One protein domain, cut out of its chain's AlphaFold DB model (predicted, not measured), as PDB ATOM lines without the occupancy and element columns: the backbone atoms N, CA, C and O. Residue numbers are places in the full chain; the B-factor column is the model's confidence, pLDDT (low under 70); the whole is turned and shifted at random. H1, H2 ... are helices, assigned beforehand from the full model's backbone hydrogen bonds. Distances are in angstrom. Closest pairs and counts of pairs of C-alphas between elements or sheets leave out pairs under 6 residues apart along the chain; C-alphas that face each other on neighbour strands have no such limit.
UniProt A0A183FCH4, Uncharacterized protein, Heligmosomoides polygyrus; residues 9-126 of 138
ATOM      1  N   HIS A   9    -106.417 -57.553 115.009       59.22
ATOM      2  CA  HIS A   9    -107.591 -57.878 114.211       59.22
ATOM      3  C   HIS A   9    -108.650 -58.619 115.035       59.22
ATOM      4  O   HIS A   9    -109.837 -58.413 114.832       59.22
ATOM      5  N   LEU A  10    -108.227 -59.455 115.991       57.34
ATOM      6  CA  LEU A  10    -109.126 -60.138 116.917       57.34
ATOM      7  C   LEU A  10    -110.090 -59.202 117.645       57.34
ATOM      8  O   LEU A  10    -111.235 -59.598 117.806       57.34
ATOM      9  N   ASN A  11    -109.618 -58.038 118.096       61.19
ATOM     10  CA  ASN A  11    -110.422 -57.122 118.900       61.19
ATOM     11  C   ASN A  11    -111.410 -56.375 118.007       61.19
ATOM     12  O   ASN A  11    -112.605 -56.493 118.226       61.19
ATOM     13  N   VAL A  12    -110.921 -55.779 116.909       63.56
ATOM     14  CA  VAL A  12    -111.774 -55.125 115.900       63.56
ATOM     15  C   VAL A  12    -112.881 -56.066 115.419       63.56
ATOM     16  O   VAL A  12    -114.047 -55.701 115.369       63.56
ATOM     17  N   PHE A  13    -112.546 -57.324 115.117       68.75
ATOM     18  CA  PHE A  13    -113.558 -58.289 114.694       68.75
ATOM     19  C   PHE A  13    -114.438 -58.811 115.827       68.75
ATOM     20  O   PHE A  13    -115.533 -59.270 115.531       68.75
ATOM     21  N   ALA A  14    -113.986 -58.811 117.081       65.00
ATOM     22  CA  ALA A  14    -114.833 -59.197 118.208       65.00
ATOM     23  C   ALA A  14    -115.936 -58.160 118.435       65.00
ATOM     24  O   ALA A  14    -117.087 -58.558 118.594       65.00
ATOM     25  N   ASP A  15    -115.587 -56.876 118.354       64.94
ATOM     26  CA  ASP A  15    -116.531 -55.768 118.491       64.94
ATOM     27  C   ASP A  15    -117.538 -55.801 117.333       64.94
ATOM     28  O   ASP A  15    -118.736 -55.951 117.554       64.94
ATOM     29  N   CYS A  16    -117.057 -55.867 116.086       64.38
ATOM     30  CA  CYS A  16    -117.940 -55.938 114.920       64.38
ATOM     31  C   CYS A  16    -118.801 -57.211 114.869       64.38
ATOM     32  O   CYS A  16    -119.862 -57.204 114.258       64.38
ATOM     33  N   LEU A  17    -118.370 -58.335 115.458       66.50
ATOM     34  CA  LEU A  17    -119.160 -59.575 115.465       66.50
ATOM     35  C   LEU A  17    -120.467 -59.443 116.260       66.50
ATOM     36  O   LEU A  17    -121.406 -60.187 115.953       66.50
ATOM     37  N   ALA A  18    -120.529 -58.547 117.249       66.50
ATOM     38  CA  ALA A  18    -121.736 -58.306 118.035       66.50
ATOM     39  C   ALA A  18    -122.872 -57.731 117.172       66.50
ATOM     40  O   ALA A  18    -124.026 -58.131 117.334       66.50
ATOM     41  N   ASP A  19    -122.520 -56.905 116.186       69.69
ATOM     42  CA  ASP A  19    -123.473 -56.162 115.358       69.69
ATOM     43  C   ASP A  19    -123.844 -56.877 114.051       69.69
ATOM     44  O   ASP A  19    -124.704 -56.411 113.305       69.69
ATOM     45  N   ILE A  20    -123.240 -58.037 113.752       72.00
ATOM     46  CA  ILE A  20    -123.479 -58.758 112.492       72.00
ATOM     47  C   ILE A  20    -124.768 -59.594 112.556       72.00
ATOM     48  O   ILE A  20    -124.848 -60.565 113.335       72.00
ATOM     49  N   PRO A  21    -125.746 -59.320 111.666       75.06
ATOM     50  CA  PRO A  21    -126.958 -60.121 111.548       75.06
ATOM     51  C   PRO A  21    -126.683 -61.608 111.290       75.06
ATOM     52  O   PRO A  21    -125.714 -62.005 110.644       75.06
ATOM     53  N   ALA A  22    -127.594 -62.468 111.747       68.62
ATOM     54  CA  ALA A  22    -127.402 -63.919 111.700       68.62
ATOM     55  C   ALA A  22    -127.287 -64.526 110.287       68.62
ATOM     56  O   ALA A  22    -126.817 -65.651 110.163       68.62
ATOM     57  N   LYS A  23    -127.710 -63.805 109.241       75.12
ATOM     58  CA  LYS A  23    -127.703 -64.261 107.838       75.12
ATOM     59  C   LYS A  23    -126.699 -63.505 106.963       75.12
ATOM     60  O   LYS A  23    -126.810 -63.543 105.737       75.12
ATOM     61  N   THR A  24    -125.751 -62.792 107.567       83.94
ATOM     62  CA  THR A  24    -124.788 -61.997 106.809       83.94
ATOM     63  C   THR A  24    -123.834 -62.891 106.035       83.94
ATOM     64  O   THR A  24    -123.237 -63.832 106.567       83.94
ATOM     65  N   LYS A  25    -123.686 -62.569 104.752       88.00
ATOM     66  CA  LYS A  25    -122.743 -63.204 103.842       88.00
ATOM     67  C   LYS A  25    -121.721 -62.182 103.384       88.00
ATOM     68  O   LYS A  25    -122.034 -60.999 103.286       88.00
ATOM     69  N   ILE A  26    -120.528 -62.659 103.063       88.56
ATOM     70  CA  ILE A  26    -119.538 -61.845 102.360       88.56
ATOM     71  C   ILE A  26    -120.105 -61.492 100.988       88.56
ATOM     72  O   ILE A  26    -120.436 -62.396 100.213       88.56
ATOM     73  N   SER A  27    -120.205 -60.199 100.688       88.31
ATOM     74  CA  SER A  27    -120.543 -59.754  99.346       88.31
ATOM     75  C   SER A  27    -119.777 -58.518  98.915       88.31
ATOM     76  O   SER A  27    -119.783 -57.478  99.572       88.31
ATOM     77  N   THR A  28    -119.165 -58.612  97.740       85.81
ATOM     78  CA  THR A  28    -118.505 -57.485  97.081       85.81
ATOM     79  C   THR A  28    -119.488 -56.434  96.559       85.81
ATOM     80  O   THR A  28    -119.065 -55.320  96.239       85.81
ATOM     81  N   ALA A  29    -120.789 -56.748  96.512       84.62
ATOM     82  CA  ALA A  29    -121.856 -55.796  96.201       84.62
ATOM     83  C   ALA A  29    -122.077 -54.767  97.322       84.62
ATOM     84  O   ALA A  29    -122.507 -53.651  97.044       84.62
ATOM     85  N   ASN A  30    -121.732 -55.112  98.567       80.69
ATOM     86  CA  ASN A  30    -121.834 -54.202  99.711       80.69
ATOM     87  C   ASN A  30    -120.733 -53.127  99.716       80.69
ATOM     88  O   ASN A  30    -120.821 -52.147 100.448       80.69
ATOM     89  N   MET A  31    -119.691 -53.306  98.902       82.19
ATOM     90  CA  MET A  31    -118.497 -52.470  98.932       82.19
ATOM     91  C   MET A  31    -118.711 -51.177  98.147       82.19
ATOM     92  O   MET A  31    -118.813 -51.208  96.916       82.19
ATOM     93  N   SER A  32    -118.712 -50.046  98.852       73.69
ATOM     94  CA  SER A  32    -118.765 -48.707  98.251       73.69
ATOM     95  C   SER A  32    -117.394 -48.121  97.937       73.69
ATOM     96  O   SER A  32    -117.312 -47.191  97.138       73.69
ATOM     97  N   THR A  33    -116.339 -48.658  98.548       79.94
ATOM     98  CA  THR A  33    -114.978 -48.132  98.430       79.94
ATOM     99  C   THR A  33    -114.110 -49.054  97.579       79.94
ATOM    100  O   THR A  33    -114.232 -50.285  97.610       79.94
ATOM    101  N   GLU A  34    -113.209 -48.458  96.800       84.06
ATOM    102  CA  GLU A  34    -112.171 -49.197  96.091       84.06
ATOM    103  C   GLU A  34    -111.014 -49.510  97.046       84.06
ATOM    104  O   GLU A  34    -110.160 -48.675  97.339       84.06
ATOM    105  N   TRP A  35    -110.991 -50.740  97.557       87.94
ATOM    106  CA  TRP A  35    -109.930 -51.198  98.446       87.94
ATOM    107  C   TRP A  35    -108.764 -51.761  97.641       87.94
ATOM    108  O   TRP A  35    -108.823 -52.877  97.114       87.94
ATOM    109  N   LYS A  36    -107.673 -51.001  97.593       90.25
ATOM    110  CA  LYS A  36    -106.421 -51.399  96.951       90.25
ATOM    111  C   LYS A  36    -105.252 -51.227  97.907       90.25
ATOM    112  O   LYS A  36    -105.212 -50.288  98.696       90.25
ATOM    113  N   VAL A  37    -104.279 -52.127  97.848       88.44
ATOM    114  CA  VAL A  37    -102.958 -51.867  98.424       88.44
ATOM    115  C   VAL A  37    -102.102 -51.282  97.320       88.44
ATOM    116  O   VAL A  37    -101.877 -51.951  96.315       88.44
ATOM    117  N   GLU A  38    -101.651 -50.044  97.492       88.00
ATOM    118  CA  GLU A  38    -100.722 -49.416  96.557       88.00
ATOM    119  C   GLU A  38     -99.316 -50.001  96.708       88.00
ATOM    120  O   GLU A  38     -98.934 -50.519  97.764       88.00
ATOM    121  N   ARG A  39     -98.527 -49.929  95.634       87.75
ATOM    122  CA  ARG A  39     -97.141 -50.390  95.664       87.75
ATOM    123  C   ARG A  39     -96.337 -49.525  96.634       87.75
ATOM    124  O   ARG A  39     -96.109 -48.350  96.372       87.75
ATOM    125  N   GLN A  40     -95.823 -50.137  97.696       84.19
ATOM    126  CA  GLN A  40     -94.927 -49.469  98.636       84.19
ATOM    127  C   GLN A  40     -93.859 -50.422  99.173       84.19
ATOM    128  O   GLN A  40     -94.147 -51.466  99.760       84.19
ATOM    129  N   GLY A  41     -92.587 -50.068  98.977       82.25
ATOM    130  CA  GLY A  41     -91.463 -50.919  99.371       82.25
ATOM    131  C   GLY A  41     -91.544 -52.321  98.736       82.25
ATOM    132  O   GLY A  41     -91.779 -52.421  97.532       82.25
ATOM    133  N   PRO A  42     -91.361 -53.416  99.503       86.88
ATOM    134  CA  PRO A  42     -91.463 -54.769  98.961       86.88
ATOM    135  C   PRO A  42     -92.906 -55.183  98.655       86.88
ATOM    136  O   PRO A  42     -93.088 -56.260  98.088       86.88
ATOM    137  N   PHE A  43     -93.916 -54.393  99.049       88.88
ATOM    138  CA  PHE A  43     -95.319 -54.725  98.837       88.88
ATOM    139  C   PHE A  43     -95.744 -54.466  97.398       88.88
ATOM    140  O   PHE A  43     -95.489 -53.399  96.833       88.88
ATOM    141  N   VAL A  44     -96.407 -55.455  96.809       90.19
ATOM    142  CA  VAL A  44     -96.955 -55.348  95.461       90.19
ATOM    143  C   VAL A  44     -98.345 -54.741  95.496       90.19
ATOM    144  O   VAL A  44     -99.111 -54.937  96.438       90.19
ATOM    145  N   GLU A  45     -98.669 -54.039  94.421       91.50
ATOM    146  CA  GLU A  45    -100.013 -53.531  94.205       91.50
ATOM    147  C   GLU A  45    -101.015 -54.690  94.155       91.50
ATOM    148  O   GLU A  45    -100.743 -55.721  93.535       91.50
ATOM    149  N   THR A  46    -102.138 -54.569  94.863       90.25
ATOM    150  CA  THR A  46    -103.141 -55.641  94.959       90.25
ATOM    151  C   THR A  46    -104.547 -55.069  95.122       90.25
ATOM    152  O   THR A  46    -104.822 -54.379  96.104       90.25
ATOM    153  N   GLY A  47    -105.447 -55.428  94.204       91.69
ATOM    154  CA  GLY A  47    -106.887 -55.194  94.334       91.69
ATOM    155  C   GLY A  47    -107.508 -56.151  95.353       91.69
ATOM    156  O   GLY A  47    -107.534 -57.371  95.156       91.69
ATOM    157  N   LEU A  48    -107.961 -55.619  96.492       89.69
ATOM    158  CA  LEU A  48    -108.468 -56.445  97.591       89.69
ATOM    159  C   LEU A  48    -109.885 -56.956  97.307       89.69
ATOM    160  O   LEU A  48    -110.237 -58.048  97.759       89.69
ATOM    161  N   LYS A  49    -110.669 -56.218  96.515       88.12
ATOM    162  CA  LYS A  49    -112.023 -56.603  96.093       88.12
ATOM    163  C   LYS A  49    -112.007 -57.862  95.225       88.12
ATOM    164  O   LYS A  49    -112.766 -58.794  95.475       88.12
ATOM    165  N   GLU A  50    -111.108 -57.930  94.249       88.06
ATOM    166  CA  GLU A  50    -110.934 -59.074  93.348       88.06
ATOM    167  C   GLU A  50    -110.531 -60.321  94.128       88.06
ATOM    168  O   GLU A  50    -111.063 -61.406  93.897       88.06
ATOM    169  N   MET A  51    -109.626 -60.160  95.093       88.56
ATOM    170  CA  MET A  51    -109.203 -61.250  95.966       88.56
ATOM    171  C   MET A  51    -110.345 -61.730  96.871       88.56
ATOM    172  O   MET A  51    -110.469 -62.930  97.127       88.56
ATOM    173  N   LEU A  52    -111.202 -60.813  97.332       89.12
ATOM    174  CA  LEU A  52    -112.340 -61.138  98.184       89.12
ATOM    175  C   LEU A  52    -113.466 -61.863  97.432       89.12
ATOM    176  O   LEU A  52    -114.176 -62.646  98.054       89.12
ATOM    177  N   LYS A  53    -113.592 -61.710  96.105       87.69
ATOM    178  CA  LYS A  53    -114.585 -62.456  95.297       87.69
ATOM    179  C   LYS A  53    -114.504 -63.974  95.482       87.69
ATOM    180  O   LYS A  53    -115.509 -64.663  95.357       87.69
ATOM    181  N   LEU A  54    -113.333 -64.510  95.832       85.31
ATOM    182  CA  LEU A  54    -113.153 -65.936  96.147       85.31
ATOM    183  C   LEU A  54    -113.921 -66.388  97.402       85.31
ATOM    184  O   LEU A  54    -114.098 -67.584  97.634       85.31
ATOM    185  N   TRP A  55    -114.359 -65.430  98.214       85.00
ATOM    186  CA  TRP A  55    -115.087 -65.610  99.462       85.00
ATOM    187  C   TRP A  55    -116.560 -65.185  99.350       85.00
ATOM    188  O   TRP A  55    -117.286 -65.294 100.336       85.00
ATOM    189  N   GLU A  56    -117.015 -64.744  98.172       86.88
ATOM    190  CA  GLU A  56    -118.387 -64.293  97.910       86.88
ATOM    191  C   GLU A  56    -119.422 -65.363  98.303       86.88
ATOM    192  O   GLU A  56    -119.255 -66.559  98.044       86.88
ATOM    193  N   GLY A  57    -120.507 -64.940  98.954       82.62
ATOM    194  CA  GLY A  57    -121.624 -65.808  99.333       82.62
ATOM    195  C   GLY A  57    -121.356 -66.726 100.531       82.62
ATOM    196  O   GLY A  57    -122.269 -67.442 100.955       82.62
ATOM    197  N   ARG A  58    -120.147 -66.702 101.108       84.88
ATOM    198  CA  ARG A  58    -119.832 -67.415 102.354       84.88
ATOM    199  C   ARG A  58    -120.636 -66.839 103.513       84.88
ATOM    200  O   ARG A  58    -120.623 -65.631 103.737       84.88
ATOM    201  N   ASP A  59    -121.287 -67.724 104.260       83.38
ATOM    202  CA  ASP A  59    -121.951 -67.382 105.515       83.38
ATOM    203  C   ASP A  59    -120.905 -67.067 106.588       83.38
ATOM    204  O   ASP A  59    -120.017 -67.880 106.870       83.38
ATOM    205  N   VAL A  60    -121.016 -65.876 107.171       81.44
ATOM    206  CA  VAL A  60    -120.096 -65.388 108.196       81.44
ATOM    207  C   VAL A  60    -120.186 -66.232 109.466       81.44
ATOM    208  O   VAL A  60    -119.146 -66.587 110.015       81.44
ATOM    209  N   ARG A  61    -121.390 -66.592 109.928       71.88
ATOM    210  CA  ARG A  61    -121.580 -67.401 111.147       71.88
ATOM    211  C   ARG A  61    -121.336 -68.887 110.899       71.88
ATOM    212  O   ARG A  61    -120.886 -69.582 111.805       71.88
ATOM    213  N   GLY A  62    -121.592 -69.359 109.679       71.69
ATOM    214  CA  GLY A  62    -121.327 -70.742 109.269       71.69
ATOM    215  C   GLY A  62    -119.839 -71.077 109.098       71.69
ATOM    216  O   GLY A  62    -119.470 -72.252 109.070       71.69
ATOM    217  N   TYR A  63    -118.964 -70.072 108.991       75.19
ATOM    218  CA  TYR A  63    -117.522 -70.277 108.878       75.19
ATOM    219  C   TYR A  63    -116.881 -70.429 110.261       75.19
ATOM    220  O   TYR A  63    -117.047 -69.574 111.128       75.19
ATOM    221  N   GLY A  64    -116.111 -71.503 110.471       66.00
ATOM    222  CA  GLY A  64    -115.429 -71.778 111.740       66.00
ATOM    223  C   GLY A  64    -114.597 -70.583 112.221       66.00
ATOM    224  O   GLY A  64    -113.519 -70.312 111.693       66.00
ATOM    225  N   GLY A  65    -115.106 -69.870 113.231       70.81
ATOM    226  CA  GLY A  65    -114.497 -68.653 113.777       70.81
ATOM    227  C   GLY A  65    -115.131 -67.326 113.338       70.81
ATOM    228  O   GLY A  65    -114.552 -66.281 113.640       70.81
ATOM    229  N   GLY A  66    -116.279 -67.329 112.659       80.50
ATOM    230  CA  GLY A  66    -117.021 -66.114 112.317       80.50
ATOM    231  C   GLY A  66    -116.335 -65.249 111.252       80.50
ATOM    232  O   GLY A  66    -115.450 -65.705 110.518       80.50
ATOM    233  N   LEU A  67    -116.657 -63.950 111.254       81.19
ATOM    234  CA  LEU A  67    -115.985 -62.930 110.435       81.19
ATOM    235  C   LEU A  67    -114.472 -62.929 110.654       81.19
ATOM    236  O   LEU A  67    -113.697 -62.887 109.707       81.19
ATOM    237  N   LYS A  68    -114.045 -63.068 111.907       80.94
ATOM    238  CA  LYS A  68    -112.641 -63.211 112.294       80.94
ATOM    239  C   LYS A  68    -111.955 -64.391 111.596       80.94
ATOM    240  O   LYS A  68    -110.794 -64.277 111.192       80.94
ATOM    241  N   GLY A  69    -112.632 -65.534 111.487       80.62
ATOM    242  CA  GLY A  69    -112.123 -66.711 110.785       80.62
ATOM    243  C   GLY A  69    -111.902 -66.416 109.304       80.62
ATOM    244  O   GLY A  69    -110.817 -66.682 108.781       80.62
ATOM    245  N   ILE A  70    -112.895 -65.791 108.667       84.94
ATOM    246  CA  ILE A  70    -112.833 -65.366 107.263       84.94
ATOM    247  C   ILE A  70    -111.702 -64.356 107.059       84.94
ATOM    248  O   ILE A  70    -110.831 -64.580 106.222       84.94
ATOM    249  N   ALA A  71    -111.641 -63.303 107.876       84.31
ATOM    250  CA  ALA A  71    -110.604 -62.280 107.818       84.31
ATOM    251  C   ALA A  71    -109.203 -62.879 107.969       84.31
ATOM    252  O   ALA A  71    -108.305 -62.606 107.178       84.31
ATOM    253  N   THR A  72    -109.017 -63.778 108.939       82.00
ATOM    254  CA  THR A  72    -107.732 -64.458 109.154       82.00
ATOM    255  C   THR A  72    -107.321 -65.274 107.929       82.00
ATOM    256  O   THR A  72    -106.140 -65.300 107.570       82.00
ATOM    257  N   ALA A  73    -108.264 -65.970 107.295       84.00
ATOM    258  CA  ALA A  73    -107.986 -66.754 106.102       84.00
ATOM    259  C   ALA A  73    -107.679 -65.860 104.887       84.00
ATOM    260  O   ALA A  73    -106.697 -66.111 104.185       84.00
ATOM    261  N   PHE A  74    -108.437 -64.777 104.715       88.25
ATOM    262  CA  PHE A  74    -108.227 -63.755 103.692       88.25
ATOM    263  C   PHE A  74    -106.859 -63.067 103.832       88.25
ATOM    264  O   PHE A  74    -106.086 -63.027 102.876       88.25
ATOM    265  N   TYR A  75    -106.469 -62.631 105.033       87.12
ATOM    266  CA  TYR A  75    -105.154 -62.019 105.273       87.12
ATOM    267  C   TYR A  75    -104.009 -62.978 104.989       87.12
ATOM    268  O   TYR A  75    -102.998 -62.602 104.403       87.12
ATOM    269  N   ARG A  76    -104.154 -64.251 105.369       84.38
ATOM    270  CA  ARG A  76    -103.151 -65.267 105.028       84.38
ATOM    271  C   ARG A  76    -103.013 -65.441 103.524       84.38
ATOM    272  O   ARG A  76    -101.903 -65.686 103.064       84.38
ATOM    273  N   GLN A  77    -104.111 -65.350 102.782       87.44
ATOM    274  CA  GLN A  77    -104.077 -65.398 101.328       87.44
ATOM    275  C   GLN A  77    -103.347 -64.180 100.756       87.44
ATOM    276  O   GLN A  77    -102.423 -64.371  99.972       87.44
ATOM    277  N   TYR A  78    -103.671 -62.974 101.227       88.69
ATOM    278  CA  TYR A  78    -102.964 -61.747 100.860       88.69
ATOM    279  C   TYR A  78    -101.450 -61.866 101.093       88.69
ATOM    280  O   TYR A  78    -100.652 -61.734 100.167       88.69
ATOM    281  N   PHE A  79    -101.034 -62.206 102.317       86.06
ATOM    282  CA  PHE A  79     -99.620 -62.227 102.704       86.06
ATOM    283  C   PHE A  79     -98.770 -63.280 101.984       86.06
ATOM    284  O   PHE A  79     -97.547 -63.170 101.996       86.06
ATOM    285  N   ARG A  80     -99.378 -64.277 101.328       84.75
ATOM    286  CA  ARG A  80     -98.634 -65.233 100.486       84.75
ATOM    287  C   ARG A  80     -98.030 -64.579  99.248       84.75
ATOM    288  O   ARG A  80     -96.993 -65.037  98.781       84.75
ATOM    289  N   SER A  81     -98.673 -63.540  98.726       84.44
ATOM    290  CA  SER A  81     -98.259 -62.839  97.507       84.44
ATOM    291  C   SER A  81     -98.056 -61.339  97.709       84.44
ATOM    292  O   SER A  81     -97.719 -60.651  96.753       84.44
ATOM    293  N   ALA A  82     -98.226 -60.837  98.936       86.56
ATOM    294  CA  ALA A  82     -98.151 -59.417  99.258       86.56
ATOM    295  C   ALA A  82     -96.789 -58.785  98.959       86.56
ATOM    296  O   ALA A  82     -96.743 -57.580  98.748       86.56
ATOM    297  N   CYS A  83     -95.695 -59.561  98.936       88.62
ATOM    298  CA  CYS A  83     -94.353 -59.029  98.712       88.62
ATOM    299  C   CYS A  83     -93.610 -59.672  97.535       88.62
ATOM    300  O   CYS A  83     -93.803 -60.850  97.221       88.62
ATOM    301  N   ARG A  84     -92.671 -58.918  96.947       84.56
ATOM    302  CA  ARG A  84     -91.646 -59.431  96.025       84.56
ATOM    303  C   ARG A  84     -90.233 -59.039  96.500       84.56
ATOM    304  O   ARG A  84     -89.952 -57.847  96.575       84.56
ATOM    305  N   PRO A  85     -89.339 -60.009  96.793       84.12
ATOM    306  CA  PRO A  85     -89.595 -61.453  96.845       84.12
ATOM    307  C   PRO A  85     -90.552 -61.823  97.993       84.12
ATOM    308  O   PRO A  85     -90.609 -61.135  99.011       84.12
ATOM    309  N   ALA A  86     -91.300 -62.922  97.846       78.81
ATOM    310  CA  ALA A  86     -92.328 -63.336  98.814       78.81
ATOM    311  C   ALA A  86     -91.776 -63.580 100.230       78.81
ATOM    312  O   ALA A  86     -92.491 -63.431 101.215       78.81
ATOM    313  N   THR A  87     -90.486 -63.900 100.355       79.50
ATOM    314  CA  THR A  87     -89.800 -64.065 101.643       79.50
ATOM    315  C   THR A  87     -89.747 -62.778 102.465       79.50
ATOM    316  O   THR A  87     -89.699 -62.860 103.691       79.50
ATOM    317  N   MET A  88     -89.844 -61.597 101.837       84.19
ATOM    318  CA  MET A  88     -89.803 -60.308 102.539       84.19
ATOM    319  C   MET A  88     -90.905 -60.169 103.582       84.19
ATOM    320  O   MET A  88     -90.669 -59.548 104.616       84.19
ATOM    321  N   ILE A  89     -92.070 -60.792 103.379       82.88
ATOM    322  CA  ILE A  89     -93.172 -60.713 104.345       82.88
ATOM    323  C   ILE A  89     -92.820 -61.333 105.706       82.88
ATOM    324  O   ILE A  89     -93.407 -60.974 106.721       82.88
ATOM    325  N   GLN A  90     -91.813 -62.213 105.766       80.75
ATOM    326  CA  GLN A  90     -91.319 -62.801 107.016       80.75
ATOM    327  C   GLN A  90     -90.567 -61.798 107.897       80.75
ATOM    328  O   GLN A  90     -90.427 -62.044 109.091       80.75
ATOM    329  N   SER A  91     -90.115 -60.675 107.328       81.44
ATOM    330  CA  SER A  91     -89.498 -59.576 108.080       81.44
ATOM    331  C   SER A  91     -90.518 -58.646 108.747       81.44
ATOM    332  O   SER A  91     -90.122 -57.759 109.498       81.44
ATOM    333  N   TYR A  92     -91.817 -58.849 108.494       77.25
ATOM    334  CA  TYR A  92     -92.901 -58.019 109.013       77.25
ATOM    335  C   TYR A  92     -93.750 -58.758 110.052       77.25
ATOM    336  O   TYR A  92     -93.914 -59.980 110.016       77.25
ATOM    337  N   SER A  93     -94.350 -57.994 110.962       71.81
ATOM    338  CA  SER A  93     -95.338 -58.466 111.928       71.81
ATOM    339  C   SER A  93     -96.555 -57.533 111.958       71.81
ATOM    340  O   SER A  93     -96.409 -56.317 111.895       71.81
ATOM    341  N   CYS A  94     -97.769 -58.085 112.057       63.91
ATOM    342  CA  CYS A  94     -98.980 -57.279 112.270       63.91
ATOM    343  C   CYS A  94     -99.239 -57.128 113.768       63.91
ATOM    344  O   CYS A  94     -99.628 -58.108 114.411       63.91
ATOM    345  N   ARG A  95     -99.058 -55.928 114.331       61.31
ATOM    346  CA  ARG A  95     -99.510 -55.605 115.690       61.31
ATOM    347  C   ARG A  95     -99.955 -54.139 115.793       61.31
ATOM    348  O   ARG A  95     -99.157 -53.251 115.574       61.31
ATOM    349  N   GLN A  96    -101.186 -53.887 116.216       49.75
ATOM    350  CA  GLN A  96    -101.694 -52.566 116.618       49.75
ATOM    351  C   GLN A  96    -101.638 -52.381 118.163       49.75
ATOM    352  O   GLN A  96    -102.636 -52.269 118.848       49.75
ATOM    353  N   GLY A  97    -100.464 -52.473 118.799       46.91
ATOM    354  CA  GLY A  97    -100.417 -52.354 120.265       46.91
ATOM    355  C   GLY A  97     -99.022 -52.418 120.863       46.91
ATOM    356  O   GLY A  97     -98.291 -53.387 120.659       46.91
ATOM    357  N   ARG A  98     -98.671 -51.401 121.660       48.53
ATOM    358  CA  ARG A  98     -97.329 -51.189 122.239       48.53
ATOM    359  C   ARG A  98     -96.883 -52.249 123.269       48.53
ATOM    360  O   ARG A  98     -95.728 -52.221 123.677       48.53
ATOM    361  N   ASN A  99     -97.753 -53.189 123.668       46.81
ATOM    362  CA  ASN A  99     -97.628 -53.910 124.946       46.81
ATOM    363  C   ASN A  99     -97.338 -55.430 124.887       46.81
ATOM    364  O   ASN A  99     -97.437 -56.110 125.905       46.81
ATOM    365  N   ARG A 100     -96.974 -56.014 123.732       51.59
ATOM    366  CA  ARG A 100     -96.465 -57.408 123.673       51.59
ATOM    367  C   ARG A 100     -95.011 -57.438 123.228       51.59
ATOM    368  O   ARG A 100     -94.677 -56.792 122.239       51.59
ATOM    369  N   GLY A 101     -94.200 -58.258 123.909       50.53
ATOM    370  CA  GLY A 101     -92.759 -58.432 123.685       50.53
ATOM    371  C   GLY A 101     -92.362 -58.316 122.213       50.53
ATOM    372  O   GLY A 101     -92.829 -59.095 121.369       50.53
ATOM    373  N   LYS A 102     -91.569 -57.280 121.920       53.06
ATOM    374  CA  LYS A 102     -90.993 -57.015 120.603       53.06
ATOM    375  C   LYS A 102     -89.983 -58.114 120.308       53.06
ATOM    376  O   LYS A 102     -88.988 -58.231 121.019       53.06
ATOM    377  N   ASP A 103     -90.210 -58.876 119.244       61.06
ATOM    378  CA  ASP A 103     -89.050 -59.400 118.536       61.06
ATOM    379  C   ASP A 103     -88.418 -58.182 117.864       61.06
ATOM    380  O   ASP A 103     -89.009 -57.605 116.952       61.06
ATOM    381  N   LYS A 104     -87.285 -57.719 118.398       63.00
ATOM    382  CA  LYS A 104     -86.630 -56.478 117.955       63.00
ATOM    383  C   LYS A 104     -86.217 -56.529 116.477       63.00
ATOM    384  O   LYS A 104     -85.894 -55.489 115.916       63.00
ATOM    385  N   ASN A 105     -86.241 -57.712 115.864       70.38
ATOM    386  CA  ASN A 105     -85.794 -57.941 114.497       70.38
ATOM    387  C   ASN A 105     -86.920 -57.863 113.450       70.38
ATOM    388  O   ASN A 105     -86.629 -57.950 112.258       70.38
ATOM    389  N   LEU A 106     -88.190 -57.722 113.856       74.19
ATOM    390  CA  LEU A 106     -89.327 -57.645 112.931       74.19
ATOM    391  C   LEU A 106     -89.844 -56.212 112.797       74.19
ATOM    392  O   LEU A 106     -89.988 -55.492 113.784       74.19
ATOM    393  N   LYS A 107     -90.159 -55.820 111.563       78.19
ATOM    394  CA  LYS A 107     -90.782 -54.536 111.232       78.19
ATOM    395  C   LYS A 107     -92.286 -54.604 111.474       78.19
ATOM    396  O   LYS A 107     -92.903 -55.649 111.270       78.19
ATOM    397  N   ASP A 108     -92.888 -53.489 111.858       78.31
ATOM    398  CA  ASP A 108     -94.344 -53.388 111.887       78.31
ATOM    399  C   ASP A 108     -94.899 -53.331 110.457       78.31
ATOM    400  O   ASP A 108     -94.262 -52.797 109.541       78.31
ATOM    401  N   LEU A 109     -96.071 -53.935 110.246       79.12
ATOM    402  CA  LEU A 109     -96.784 -53.811 108.980       79.12
ATOM    403  C   LEU A 109     -97.179 -52.340 108.765       79.12
ATOM    404  O   LEU A 109     -97.688 -51.728 109.705       79.12
ATOM    405  N   PRO A 110     -97.008 -51.781 107.550       83.31
ATOM    406  CA  PRO A 110     -97.485 -50.438 107.252       83.31
ATOM    407  C   PRO A 110     -98.975 -50.279 107.576       83.31
ATOM    408  O   PRO A 110     -99.801 -51.094 107.152       83.31
ATOM    409  N   GLU A 111     -99.313 -49.212 108.296       81.25
ATOM    410  CA  GLU A 111    -100.665 -48.959 108.799       81.25
ATOM    411  C   GLU A 111    -101.704 -48.880 107.676       81.25
ATOM    412  O   GLU A 111    -102.759 -49.495 107.784       81.25
ATOM    413  N   GLY A 112    -101.368 -48.263 106.537       82.62
ATOM    414  CA  GLY A 112    -102.264 -48.215 105.375       82.62
ATOM    415  C   GLY A 112    -102.633 -49.597 104.815       82.62
ATOM    416  O   GLY A 112    -103.762 -49.812 104.384       82.62
ATOM    417  N   ILE A 113    -101.726 -50.581 104.879       85.12
ATOM    418  CA  ILE A 113    -102.047 -51.961 104.466       85.12
ATOM    419  C   ILE A 113    -103.013 -52.582 105.467       85.12
ATOM    420  O   ILE A 113    -103.980 -53.229 105.073       85.12
ATOM    421  N   LEU A 114    -102.758 -52.383 106.761       82.12
ATOM    422  CA  LEU A 114    -103.616 -52.884 107.828       82.12
ATOM    423  C   LEU A 114    -105.034 -52.312 107.711       82.12
ATOM    424  O   LEU A 114    -106.000 -53.072 107.751       82.12
ATOM    425  N   HIS A 115    -105.132 -50.999 107.511       83.75
ATOM    426  CA  HIS A 115    -106.375 -50.269 107.314       83.75
ATOM    427  C   HIS A 115    -107.157 -50.826 106.121       83.75
ATOM    428  O   HIS A 115    -108.311 -51.220 106.273       83.75
ATOM    429  N   ASN A 116    -106.510 -50.985 104.963       88.44
ATOM    430  CA  ASN A 116    -107.191 -51.459 103.756       88.44
ATOM    431  C   ASN A 116    -107.651 -52.919 103.874       88.44
ATOM    432  O   ASN A 116    -108.716 -53.280 103.374       88.44
ATOM    433  N   LEU A 117    -106.875 -53.764 104.563       87.94
ATOM    434  CA  LEU A 117    -107.244 -55.151 104.846       87.94
ATOM    435  C   LEU A 117    -108.430 -55.261 105.816       87.94
ATOM    436  O   LEU A 117    -109.275 -56.134 105.638       87.94
ATOM    437  N   ILE A 118    -108.513 -54.400 106.828       85.12
ATOM    438  CA  ILE A 118    -109.666 -54.372 107.738       85.12
ATOM    439  C   ILE A 118    -110.893 -53.840 107.002       85.12
ATOM    440  O   ILE A 118    -111.937 -54.497 106.993       85.12
ATOM    441  N   GLY A 119    -110.739 -52.702 106.329       86.12
ATOM    442  CA  GLY A 119    -111.812 -52.017 105.622       86.12
ATOM    443  C   GLY A 119    -112.487 -52.893 104.575       86.12
ATOM    444  O   GLY A 119    -113.705 -53.025 104.600       86.12
ATOM    445  N   VAL A 120    -111.718 -53.602 103.736       89.62
ATOM    446  CA  VAL A 120    -112.289 -54.491 102.705       89.62
ATOM    447  C   VAL A 120    -113.183 -55.584 103.306       89.62
ATOM    448  O   VAL A 120    -114.214 -55.930 102.729       89.62
ATOM    449  N   VAL A 121    -112.818 -56.127 104.471       88.75
ATOM    450  CA  VAL A 121    -113.595 -57.181 105.133       88.75
ATOM    451  C   VAL A 121    -114.858 -56.596 105.763       88.75
ATOM    452  O   VAL A 121    -115.923 -57.193 105.615       88.75
ATOM    453  N   LEU A 122    -114.769 -55.435 106.418       86.50
ATOM    454  CA  LEU A 122    -115.925 -54.762 107.020       86.50
ATOM    455  C   LEU A 122    -116.925 -54.286 105.960       86.50
ATOM    456  O   LEU A 122    -118.114 -54.584 106.069       86.50
ATOM    457  N   ASP A 123    -116.458 -53.650 104.885       88.19
ATOM    458  CA  ASP A 123    -117.300 -53.244 103.752       88.19
ATOM    459  C   ASP A 123    -118.039 -54.439 103.146       88.19
ATOM    460  O   ASP A 123    -119.217 -54.350 102.809       88.19
ATOM    461  N   SER A 124    -117.378 -55.596 103.051       87.75
ATOM    462  CA  SER A 124    -117.986 -56.786 102.451       87.75
ATOM    463  C   SER A 124    -119.166 -57.361 103.229       87.75
ATOM    464  O   SER A 124    -120.013 -58.048 102.653       87.75
ATOM    465  N   VAL A 125    -119.242 -57.073 104.528       87.38
ATOM    466  CA  VAL A 125    -120.369 -57.450 105.391       87.38
ATOM    467  C   VAL A 125    -121.322 -56.282 105.653       87.38
ATOM    468  O   VAL A 125    -122.265 -56.442 106.422       87.38
ATOM    469  N   GLY A 126    -121.099 -55.135 105.001       82.50
ATOM    470  CA  GLY A 126    -121.919 -53.931 105.144       82.50
ATOM    471  C   GLY A 126    -121.610 -53.091 106.386       82.50
ATOM    472  O   GLY A 126    -122.411 -52.230 106.727       82.50
TER     473      GLY A 126
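AT A GLANCE: This is residues 9 to 126 of the 138 residues of an uncharacterized protein of Heligmosomoides polygyrus (UniProt A0A183FCH4). Two helices, H3 and H5, cross near the middle of the domain, with H1 on one side of them, H2 on the opposite side and the short H4 beyond the last residues of H3. A long unnamed stretch, residues 20 to 47, runs from H1 round to the side of H2, where it folds back on itself in a narrow loop, and a second one, residues 92 to 110, makes a wide loop between H4 and H5. The 118 printed residues hold five named helices, H1 to H5 in chain order, and no named strand; the class is all helix, though under half of the residues, 55, are in named elements. The whole is compact, with a radius of gyration of the C-alphas of 14.6 A and spans of 43 by 31 by 22 A.

HOW THE PARTS SIT: The longest helix, H3, residues 66 to 81, only just touches H5, residues 111 to 124, with 3 pairs of C-alphas within 8 A, through residues 71 to 75 of H3 and 117 to 121 of H5 alone. Their closest C-alphas, of Ala 71 and Val 121, are 6.5 A apart, and they run opposite ways at a steep tilt of 48 degrees. H3 touches H1, residues 9 to 19, with residues 66 to 68 alone; the closest C-alphas, of Phe 13 and Lys 68, are 5.6 A apart, and the tilt of 36 degrees is only just steep. H2, residues 48 to 55, only just touches H5, with 3 pairs within 8 A, the closest C-alphas being those of Leu 48 and Val 120 at 6.7 A. H4, residues 86 to 91, is close to H3 but not clearly touching, the closest C-alphas, of Arg 80 and Ala 86, being 6.8 A apart. H1 and H4 are apart, as are H2 and H4. Outside the helices, residues 36 to 37 pair with 46 to 47, antiparallel, and 92 to 93 with 107 to 108, parallel. O i to N i+4 pairs are within hydrogen-bond range in 5 of 7 cases in H1, 2 of 4 in H2, 11 of 12 in H3, 9 of 10 in H5 and 0 of 2 in H4, where 3 of 3 O i to N i+3 pairs are.

IN THESE COORDINATES: H3 measures 24.1 A from C-alpha 66 to C-alpha 81 at (-98.259, -62.839, 97.507). H5 measures 20.0 A and ends at C-alpha 124, (-117.986, -56.786, 102.451). H1 begins at C-alpha 9, (-107.591, -57.878, 114.211), and measures 16.0 A; H2 measures 11.5 A and H4 10.4 A.

THE WHOLE: The C-alphas farthest apart, of Lys 23 and Lys 104, are 43.0 A apart. The printed part has no cut; the links H1 to H2 and H4 to H5 are long. Mean pLDDT of the printed part is 78.9, and residues 9 to 19, 22, 64 and 94 to 104 are under 70.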